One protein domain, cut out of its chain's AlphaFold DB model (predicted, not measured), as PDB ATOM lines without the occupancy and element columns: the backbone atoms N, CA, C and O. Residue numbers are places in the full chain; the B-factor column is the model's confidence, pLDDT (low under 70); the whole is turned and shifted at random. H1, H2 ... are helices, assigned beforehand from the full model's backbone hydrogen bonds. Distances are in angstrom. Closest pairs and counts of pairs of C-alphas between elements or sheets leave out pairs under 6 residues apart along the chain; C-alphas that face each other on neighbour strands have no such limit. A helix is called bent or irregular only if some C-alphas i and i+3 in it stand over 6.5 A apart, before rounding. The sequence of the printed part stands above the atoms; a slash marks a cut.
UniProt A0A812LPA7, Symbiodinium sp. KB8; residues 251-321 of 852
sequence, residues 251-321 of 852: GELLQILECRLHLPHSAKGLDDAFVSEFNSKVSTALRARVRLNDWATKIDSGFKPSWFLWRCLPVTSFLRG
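AT A GLANCE: This is residues 251 to 321 of the 852 residues of a protein of Symbiodinium sp. KB8 (UniProt A0A812LPA7). A helical hairpin, the long H2 with the shorter H1 beside part of it, has a thin second layer of two short helices, H4 and H5, over one side, where H5 packs on H2. H2 runs along the longest axis; residues 262 to 271 make the turn at one end of the hairpin, and the short H3 lies at the other, where the backbone folds back. The printed part has 71 residues with five named helices, H1 to H5 in order, and no named strand; the class is all helix. It is only just compact, close to loose, with a radius of gyration of the C-alphas of 12.9 A, and elongated, spanning 39 by 21 by 20 A.

IN THESE COORDINATES: H1, residues 251 to 261, begins at C-alpha 251 (4.425, 9.989, -25.778) and is 15.2 A long. H2, residues 272 to 291, is 28.9 A long. H3 is residues 296 to 300, H4 residues 306 to 312 and H5 residues 315 to 319, ending at C-alpha 319 (22.319, 17.826, -22.979). H4 is only just irregular: C-alphas 307 and 310 are 6.6 A apart.

HOW THE PARTS SIT: H1 and H2 form a hairpin and touch, H2 with residues 279 to 287 alone; their closest C-alphas, of Glu 258 and Ser 283, are 6.5 A apart. They run opposite ways at a shallow tilt of 33 degrees, only just short of steep. H5 touches H2 at residues 281 to 285 alone, closest at the C-alphas of Ala 285 and Leu 319, 6.2 A. H4 is close to H1 but not clearly touching, the closest C-alphas, of Leu 257 and Leu 309, being 7.9 A apart. H3 touches no helix. Every O i to N i+4 pair is within hydrogen-bond range in H1, H2, H3 and H5; H4 has 1 of 3, and 2 of 4 O i to N i+3 pairs.

THE WHOLE: The farthest C-alphas, of Gly 269 and Ser 301, are 39.5 A apart. The printed part has no cut, and no link is long. Mean pLDDT of the printed part is 73.2; residues 266 to 268, 289 to 314, 317 and 320 to 321 are under 70.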
ATOM      1  N   GLY A 251       3.932  10.630 -24.558       75.12
ATOM      2  CA  GLY A 251       4.425   9.989 -25.778       75.12
ATOM      3  C   GLY A 251       4.239  10.859 -27.026       75.12
ATOM      4  O   GLY A 251       5.174  11.018 -27.804       75.12
ATOM      5  N   GLU A 252       3.069  11.485 -27.186       74.56
ATOM      6  CA  GLU A 252       2.798  12.409 -28.300       74.56
ATOM      7  C   GLU A 252       3.682  13.657 -28.213       74.56
ATOM      8  O   GLU A 252       4.217  14.120 -29.218       74.56
ATOM      9  N   LEU A 253       3.877  14.197 -27.003       77.31
ATOM     10  CA  LEU A 253       4.772  15.334 -26.802       77.31
ATOM     11  C   LEU A 253       6.221  14.970 -27.147       77.31
ATOM     12  O   LEU A 253       6.896  15.753 -27.811       77.31
ATOM     13  N   LEU A 254       6.694  13.790 -26.730       77.88
ATOM     14  CA  LEU A 254       8.032  13.305 -27.065       77.88
ATOM     15  C   LEU A 254       8.233  13.216 -28.575       77.88
ATOM     16  O   LEU A 254       9.238  13.715 -29.066       77.88
ATOM     17  N   GLN A 255       7.266  12.665 -29.311       77.25
ATOM     18  CA  GLN A 255       7.334  12.593 -30.775       77.25
ATOM     19  C   GLN A 255       7.428  13.985 -31.413       77.25
ATOM     20  O   GLN A 255       8.251  14.209 -32.300       77.25
ATOM     21  N   ILE A 256       6.632  14.944 -30.932       76.69
ATOM     22  CA  ILE A 256       6.658  16.330 -31.417       76.69
ATOM     23  C   ILE A 256       8.029  16.975 -31.146       76.69
ATOM     24  O   ILE A 256       8.617  17.597 -32.035       76.69
ATOM     25  N   LEU A 257       8.566  16.804 -29.935       77.75
ATOM     26  CA  LEU A 257       9.858  17.366 -29.537       77.75
ATOM     27  C   LEU A 257      11.034  16.709 -30.265       77.75
ATOM     28  O   LEU A 257      11.936  17.420 -30.705       77.75
ATOM     29  N   GLU A 258      11.010  15.389 -30.448       80.38
ATOM     30  CA  GLU A 258      11.989  14.655 -31.254       80.38
ATOM     31  C   GLU A 258      11.978  15.178 -32.701       80.38
ATOM     32  O   GLU A 258      13.023  15.567 -33.220       80.38
ATOM     33  N   CYS A 259      10.807  15.339 -33.328       76.19
ATOM     34  CA  CYS A 259      10.687  15.931 -34.668       76.19
ATOM     35  C   CYS A 259      11.245  17.367 -34.761       76.19
ATOM     36  O   CYS A 259      11.776  17.761 -35.805       76.19
ATOM     37  N   ARG A 260      11.125  18.161 -33.689       76.56
ATOM     38  CA  ARG A 260      11.588  19.560 -33.630       76.56
ATOM     39  C   ARG A 260      13.077  19.714 -33.344       76.56
ATOM     40  O   ARG A 260      13.664  20.688 -33.820       76.56
ATOM     41  N   LEU A 261      13.656  18.812 -32.553       80.62
ATOM     42  CA  LEU A 261      15.051  18.862 -32.110       80.62
ATOM     43  C   LEU A 261      15.983  18.009 -32.981       80.62
ATOM     44  O   LEU A 261      17.179  18.287 -33.021       80.62
ATOM     45  N   HIS A 262      15.461  17.012 -33.704       85.31
ATOM     46  CA  HIS A 262      16.268  16.209 -34.618       85.31
ATOM     47  C   HIS A 262      16.702  17.009 -35.846       85.31
ATOM     48  O   HIS A 262      15.895  17.627 -36.556       85.31
ATOM     49  N   LEU A 263      17.995  16.937 -36.139       82.94
ATOM     50  CA  LEU A 263      18.580  17.494 -37.350       82.94
ATOM     51  C   LEU A 263      18.398  16.505 -38.514       82.94
ATOM     52  O   LEU A 263      18.572  15.299 -38.317       82.94
ATOM     53  N   PRO A 264      18.051  16.976 -39.726       79.62
ATOM     54  CA  PRO A 264      18.000  16.112 -40.903       79.62
ATOM     55  C   PRO A 264      19.412  15.662 -41.317       79.62
ATOM     56  O   PRO A 264      20.337  16.472 -41.295       79.62
ATOM     57  N   HIS A 265      19.554  14.419 -41.797       71.25
ATOM     58  CA  HIS A 265      20.797  13.820 -42.339       71.25
ATOM     59  C   HIS A 265      21.298  14.456 -43.660       71.25
ATOM     60  O   HIS A 265      21.986  13.832 -44.446       71.25
ATOM     61  N   SER A 266      20.864  15.676 -43.976       66.31
ATOM     62  CA  SER A 266      21.295  16.455 -45.146       66.31
ATOM     63  C   SER A 266      21.331  17.944 -44.775       66.31
ATOM     64  O   SER A 266      20.953  18.826 -45.555       66.31
ATOM     65  N   ALA A 267      21.694  18.243 -43.527       67.75
ATOM     66  CA  ALA A 267      21.816  19.606 -43.039       67.75
ATOM     67  C   ALA A 267      23.073  20.259 -43.635       67.75
ATOM     68  O   ALA A 267      24.178  19.735 -43.519       67.75
ATOM     69  N   LYS A 268      22.914  21.421 -44.278       69.50
ATOM     70  CA  LYS A 268      24.030  22.142 -44.911       69.50
ATOM     71  C   LYS A 268      25.145  22.424 -43.888       69.50
ATOM     72  O   LYS A 268      24.940  23.209 -42.963       69.50
ATOM     73  N   GLY A 269      26.328  21.845 -44.105       70.38
ATOM     74  CA  GLY A 269      27.556  22.170 -43.368       70.38
ATOM     75  C   GLY A 269      27.788  21.411 -42.053       70.38
ATOM     76  O   GLY A 269      28.534  21.933 -41.212       70.38
ATOM     77  N   LEU A 270      27.161  20.239 -41.880       81.50
ATOM     78  CA  LEU A 270      27.357  19.308 -40.760       81.50
ATOM     79  C   LEU A 270      27.655  17.890 -41.274       81.50
ATOM     80  O   LEU A 270      27.100  17.487 -42.293       81.50
ATOM     81  N   ASP A 271      28.482  17.147 -40.537       83.69
ATOM     82  CA  ASP A 271      28.817  15.755 -40.848       83.69
ATOM     83  C   ASP A 271      27.696  14.800 -40.405       83.69
ATOM     84  O   ASP A 271      27.184  14.894 -39.286       83.69
ATOM     85  N   ASP A 272      27.345  13.824 -41.247       82.50
ATOM     86  CA  ASP A 272      26.249  12.882 -40.968       82.50
ATOM     87  C   ASP A 272      26.508  12.000 -39.737       82.50
ATOM     88  O   ASP A 272      25.574  11.643 -39.010       82.50
ATOM     89  N   ALA A 273      27.782  11.701 -39.459       83.50
ATOM     90  CA  ALA A 273      28.203  10.990 -38.255       83.50
ATOM     91  C   ALA A 273      27.880  11.796 -36.985       83.50
ATOM     92  O   ALA A 273      27.294  11.256 -36.043       83.50
ATOM     93  N   PHE A 274      28.174  13.101 -36.996       86.38
ATOM     94  CA  PHE A 274      27.830  14.007 -35.903       86.38
ATOM     95  C   PHE A 274      26.313  14.145 -35.750       86.38
ATOM     96  O   PHE A 274      25.803  14.083 -34.635       86.38
ATOM     97  N   VAL A 275      25.569  14.277 -36.854       85.62
ATOM     98  CA  VAL A 275      24.098  14.395 -36.823       85.62
ATOM     99  C   VAL A 275      23.449  13.167 -36.179       85.62
ATOM    100  O   VAL A 275      22.551  13.309 -35.346       85.62
ATOM    101  N   SER A 276      23.911  11.962 -36.524       85.88
ATOM    102  CA  SER A 276      23.409  10.721 -35.925       85.88
ATOM    103  C   SER A 276      23.716  10.645 -34.428       85.88
ATOM    104  O   SER A 276      22.842  10.296 -33.628       85.88
ATOM    105  N   GLU A 277      24.941  11.000 -34.031       86.06
ATOM    106  CA  GLU A 277      25.340  11.007 -32.623       86.06
ATOM    107  C   GLU A 277      24.552  12.055 -31.819       86.06
ATOM    108  O   GLU A 277      23.994  11.741 -30.766       86.06
ATOM    109  N   PHE A 278      24.402  13.267 -32.355       86.06
ATOM    110  CA  PHE A 278      23.615  14.349 -31.766       86.06
ATOM    111  C   PHE A 278      22.147  13.944 -31.559       86.06
ATOM    112  O   PHE A 278      21.626  14.070 -30.449       86.06
ATOM    113  N   ASN A 279      21.488  13.388 -32.583       88.38
ATOM    114  CA  ASN A 279      20.092  12.941 -32.493       88.38
ATOM    115  C   ASN A 279      19.918  11.808 -31.454       88.38
ATOM    116  O   ASN A 279      18.937  11.782 -30.701       88.38
ATOM    117  N   SER A 280      20.893  10.897 -31.343       87.38
ATOM    118  CA  SER A 280      20.903   9.850 -30.309       87.38
ATOM    119  C   SER A 280      21.008  10.431 -28.890       87.38
ATOM    120  O   SER A 280      20.244  10.053 -27.995       87.38
ATOM    121  N   LYS A 281      21.895  11.411 -28.672       84.81
ATOM    122  CA  LYS A 281      22.033  12.082 -27.367       84.81
ATOM    123  C   LYS A 281      20.787  12.889 -26.998       84.81
ATOM    124  O   LYS A 281      20.343  12.822 -25.852       84.81
ATOM    125  N   VAL A 282      20.185  13.593 -27.957       84.12
ATOM    126  CA  VAL A 282      18.951  14.373 -27.756       84.12
ATOM    127  C   VAL A 282      17.776  13.477 -27.361       84.12
ATOM    128  O   VAL A 282      17.115  13.751 -26.360       84.12
ATOM    129  N   SER A 283      17.540  12.384 -28.091       84.44
ATOM    130  CA  SER A 283      16.454  11.444 -27.768       84.44
ATOM    131  C   SER A 283      16.647  10.778 -26.398       84.44
ATOM    132  O   SER A 283      15.690  10.629 -25.635       84.44
ATOM    133  N   THR A 284      17.891  10.469 -26.022       84.62
ATOM    134  CA  THR A 284      18.221   9.950 -24.682       84.62
ATOM    135  C   THR A 284      17.906  10.975 -23.583       84.62
ATOM    136  O   THR A 284      17.274  10.632 -22.582       84.62
ATOM    137  N   ALA A 285      18.276  12.245 -23.785       78.81
ATOM    138  CA  ALA A 285      18.002  13.324 -22.835       78.81
ATOM    139  C   ALA A 285      16.493  13.605 -22.672       78.81
ATOM    140  O   ALA A 285      16.018  13.805 -21.552       78.81
ATOM    141  N   LEU A 286      15.725  13.565 -23.768       77.94
ATOM    142  CA  LEU A 286      14.266  13.728 -23.743       77.94
ATOM    143  C   LEU A 286      13.582  12.610 -22.940       77.94
ATOM    144  O   LEU A 286      12.744  12.886 -22.078       77.94
ATOM    145  N   ARG A 287      13.973  11.348 -23.164       79.44
ATOM    146  CA  ARG A 287      13.405  10.194 -22.442       79.44
ATOM    147  C   ARG A 287      13.744  10.212 -20.954       79.44
ATOM    148  O   ARG A 287      12.882   9.888 -20.139       79.44
ATOM    149  N   ALA A 288      14.959  10.624 -20.590       74.12
ATOM    150  CA  ALA A 288      15.362  10.756 -19.191       74.12
ATOM    151  C   ALA A 288      14.473  11.756 -18.427       74.12
ATOM    152  O   ALA A 288      14.053  11.482 -17.306       74.12
ATOM    153  N   ARG A 289      14.118  12.883 -19.053       69.69
ATOM    154  CA  ARG A 289      13.284  13.929 -18.438       69.69
ATOM    155  C   ARG A 289      11.814  13.546 -18.284       69.69
ATOM    156  O   ARG A 289      11.211  13.879 -17.271       69.69
ATOM    157  N   VAL A 290      11.248  12.810 -19.241       69.38
ATOM    158  CA  VAL A 290       9.878  12.284 -19.107       69.38
ATOM    159  C   VAL A 290       9.786  11.254 -17.982       69.38
ATOM    160  O   VAL A 290       8.819  11.264 -17.226       69.38
ATOM    161  N   ARG A 291      10.815  10.413 -17.815       62.94
ATOM    162  CA  ARG A 291      10.885   9.423 -16.726       62.94
ATOM    163  C   ARG A 291      10.986  10.057 -15.330       62.94
ATOM    164  O   ARG A 291      10.530   9.443 -14.373       62.94
ATOM    165  N   LEU A 292      11.527  11.273 -15.210       60.53
ATOM    166  CA  LEU A 292      11.633  12.016 -13.943       60.53
ATOM    167  C   LEU A 292      10.319  12.690 -13.499       60.53
ATOM    168  O   LEU A 292      10.294  13.340 -12.461       60.53
ATOM    169  N   ASN A 293       9.219  12.529 -14.244       58.56
ATOM    170  CA  ASN A 293       7.898  13.105 -13.948       58.56
ATOM    171  C   ASN A 293       7.830  14.650 -13.900       58.56
ATOM    172  O   ASN A 293       6.745  15.201 -13.716       58.56
ATOM    173  N   ASP A 294       8.940  15.349 -14.167       60.69
ATOM    174  CA  ASP A 294       9.039  16.816 -14.261       60.69
ATOM    175  C   ASP A 294       8.008  17.429 -15.228       60.69
ATOM    176  O   ASP A 294       7.616  18.590 -15.092       60.69
ATOM    177  N   TRP A 295       7.614  16.675 -16.262       63.34
ATOM    178  CA  TRP A 295       6.751  17.160 -17.345       63.34
ATOM    179  C   TRP A 295       5.326  16.627 -17.280       63.34
ATOM    180  O   TRP A 295       4.461  17.219 -17.913       63.34
ATOM    181  N   ALA A 296       5.054  15.569 -16.509       62.66
ATOM    182  CA  ALA A 296       3.711  14.996 -16.410       62.66
ATOM    183  C   ALA A 296       2.707  16.035 -15.886       62.66
ATOM    184  O   ALA A 296       1.693  16.294 -16.523       62.66
ATOM    185  N   THR A 297       3.078  16.769 -14.831       64.00
ATOM    186  CA  THR A 297       2.267  17.865 -14.270       64.00
ATOM    187  C   THR A 297       2.031  19.012 -15.263       64.00
ATOM    188  O   THR A 297       0.976  19.648 -15.245       64.00
ATOM    189  N   LYS A 298       2.991  19.275 -16.162       63.75
ATOM    190  CA  LYS A 298       2.904  20.312 -17.207       63.75
ATOM    191  C   LYS A 298       2.083  19.870 -18.425       63.75
ATOM    192  O   LYS A 298       1.481  20.699 -19.102       63.75
ATOM    193  N   ILE A 299       2.062  18.573 -18.711       65.31
ATOM    194  CA  ILE A 299       1.249  17.980 -19.779       65.31
ATOM    195  C   ILE A 299      -0.211  17.917 -19.332       65.31
ATOM    196  O   ILE A 299      -1.090  18.341 -20.079       65.31
ATOM    197  N   ASP A 300      -0.455  17.510 -18.085       63.50
ATOM    198  CA  ASP A 300      -1.797  17.454 -17.494       63.50
ATOM    199  C   ASP A 300      -2.443  18.845 -17.373       63.50
ATOM    200  O   ASP A 300      -3.662  18.981 -17.450       63.50
ATOM    201  N   SER A 301      -1.630  19.898 -17.244       64.31
ATOM    202  CA  SER A 301      -2.090  21.296 -17.247       64.31
ATOM    203  C   SER A 301      -2.280  21.893 -18.650       64.31
ATOM    204  O   SER A 301      -2.673  23.052 -18.768       64.31
ATOM    205  N   GLY A 302      -2.053  21.119 -19.720       63.12
ATOM    206  CA  GLY A 302      -2.371  21.523 -21.094       63.12
ATOM    207  C   GLY A 302      -1.441  22.590 -21.682       63.12
ATOM    208  O   GLY A 302      -1.832  23.328 -22.590       63.12
ATOM    209  N   PHE A 303      -0.203  22.714 -21.188       65.56
ATOM    210  CA  PHE A 303       0.724  23.720 -21.703       65.56
ATOM    211  C   PHE A 303       1.135  23.456 -23.166       65.56
ATOM    212  O   PHE A 303       1.498  22.351 -23.565       65.56
ATOM    213  N   LYS A 304       1.155  24.523 -23.975       67.94
ATOM    214  CA  LYS A 304       1.463  24.488 -25.418       67.94
ATOM    215  C   LYS A 304       2.930  24.128 -25.692       67.94
ATOM    216  O   LYS A 304       3.783  24.887 -25.245       67.94
ATOM    217  N   PRO A 305       3.271  23.138 -26.534       65.31
ATOM    218  CA  PRO A 305       4.658  22.690 -26.766       65.31
ATOM    219  C   PRO A 305       5.702  23.798 -27.031       65.31
ATOM    220  O   PRO A 305       6.873  23.655 -26.686       65.31
ATOM    221  N   SER A 306       5.274  24.943 -27.572       64.69
ATOM    222  CA  SER A 306       6.079  26.155 -27.766       64.69
ATOM    223  C   SER A 306       6.779  26.703 -26.510       64.69
ATOM    224  O   SER A 306       7.803  27.365 -26.660       64.69
ATOM    225  N   TRP A 307       6.266  26.462 -25.293       63.25
ATOM    226  CA  TRP A 307       6.921  26.921 -24.050       63.25
ATOM    227  C   TRP A 307       8.291  26.263 -23.849       63.25
ATOM    228  O   TRP A 307       9.215  26.863 -23.301       63.25
ATOM    229  N   PHE A 308       8.434  25.019 -24.308       66.00
ATOM    230  CA  PHE A 308       9.613  24.210 -24.041       66.00
ATOM    231  C   PHE A 308      10.717  24.416 -25.080       66.00
ATOM    232  O   PHE A 308      11.897  24.374 -24.735       66.00
ATOM    233  N   LEU A 309      10.348  24.696 -26.334       68.38
ATOM    234  CA  LEU A 309      11.304  24.824 -27.439       68.38
ATOM    235  C   LEU A 309      12.375  25.881 -27.136       68.38
ATOM    236  O   LEU A 309      13.562  25.572 -27.138       68.38
ATOM    237  N   TRP A 310      11.979  27.090 -26.735       65.38
ATOM    238  CA  TRP A 310      12.932  28.156 -26.397       65.38
ATOM    239  C   TRP A 310      13.806  27.842 -25.179       65.38
ATOM    240  O   TRP A 310      14.939  28.310 -25.100       65.38
ATOM    241  N   ARG A 311      13.322  27.006 -24.253       64.75
ATOM    242  CA  ARG A 311      14.096  26.556 -23.088       64.75
ATOM    243  C   ARG A 311      15.185  25.546 -23.461       64.75
ATOM    244  O   ARG A 311      16.163  25.425 -22.728       64.75
ATOM    245  N   CYS A 312      15.035  24.855 -24.590       66.12
ATOM    246  CA  CYS A 312      16.019  23.897 -25.094       66.12
ATOM    247  C   CYS A 312      17.249  24.564 -25.726       66.12
ATOM    248  O   CYS A 312      18.247  23.880 -25.943       66.12
ATOM    249  N   LEU A 313      17.204  25.870 -26.024       67.12
ATOM    250  CA  LEU A 313      18.351  26.617 -26.548       67.12
ATOM    251  C   LEU A 313      19.088  27.344 -25.420       67.12
ATOM    252  O   LEU A 313      18.458  28.088 -24.660       67.12
ATOM    253  N   PRO A 314      20.423  27.204 -25.297       67.94
ATOM    254  CA  PRO A 314      21.371  26.362 -26.011       67.94
ATOM    255  C   PRO A 314      21.254  24.886 -25.630       67.94
ATOM    256  O   PRO A 314      21.122  24.526 -24.452       67.94
ATOM    257  N   VAL A 315      21.427  24.040 -26.639       73.50
ATOM    258  CA  VAL A 315      21.336  22.582 -26.554       73.50
ATOM    259  C   VAL A 315      22.433  22.018 -25.651       73.50
ATOM    260  O   VAL A 315      22.225  21.011 -24.981       73.50
ATOM    261  N   THR A 316      23.569  22.712 -25.529       70.50
ATOM    262  CA  THR A 316      24.639  22.357 -24.577       70.50
ATOM    263  C   THR A 316      24.146  22.286 -23.127       70.50
ATOM    264  O   THR A 316      24.525  21.377 -22.391       70.50
ATOM    265  N   SER A 317      23.269  23.207 -22.715       67.31
ATOM    266  CA  SER A 317      22.688  23.215 -21.365       67.31
ATOM    267  C   SER A 317      21.625  22.134 -21.182       67.31
ATOM    268  O   SER A 317      21.515  21.551 -20.106       67.31
ATOM    269  N   PHE A 318      20.893  21.818 -22.251       71.19
ATOM    270  CA  PHE A 318      19.899  20.753 -22.267       71.19
ATOM    271  C   PHE A 318      20.548  19.361 -22.163       71.19
ATOM    272  O   PHE A 318      20.130  18.546 -21.342       71.19
ATOM    273  N   LEU A 319      21.611  19.111 -22.937       72.75
ATOM    274  CA  LEU A 319      22.319  17.826 -22.979       72.75
ATOM    275  C   LEU A 319      23.108  17.515 -21.703       72.75
ATOM    276  O   LEU A 319      23.287  16.346 -21.374       72.75
ATOM    277  N   ARG A 320      23.564  18.537 -20.966       66.62
ATOM    278  CA  ARG A 320      24.327  18.346 -19.722       66.62
ATOM    279  C   ARG A 320      23.523  17.729 -18.584       66.62
ATOM    280  O   ARG A 320      24.131  17.368 -17.588       66.62
ATOM    281  N   GLY A 321      22.192  17.659 -18.666       59.06
ATOM    282  CA  GLY A 321      21.346  17.140 -17.581       59.06
ATOM    283  C   GLY A 321      21.312  18.029 -16.326       59.06
ATOM    284  O   GLY A 321      20.288  18.067 -15.645       59.06
TER     285      GLY A 321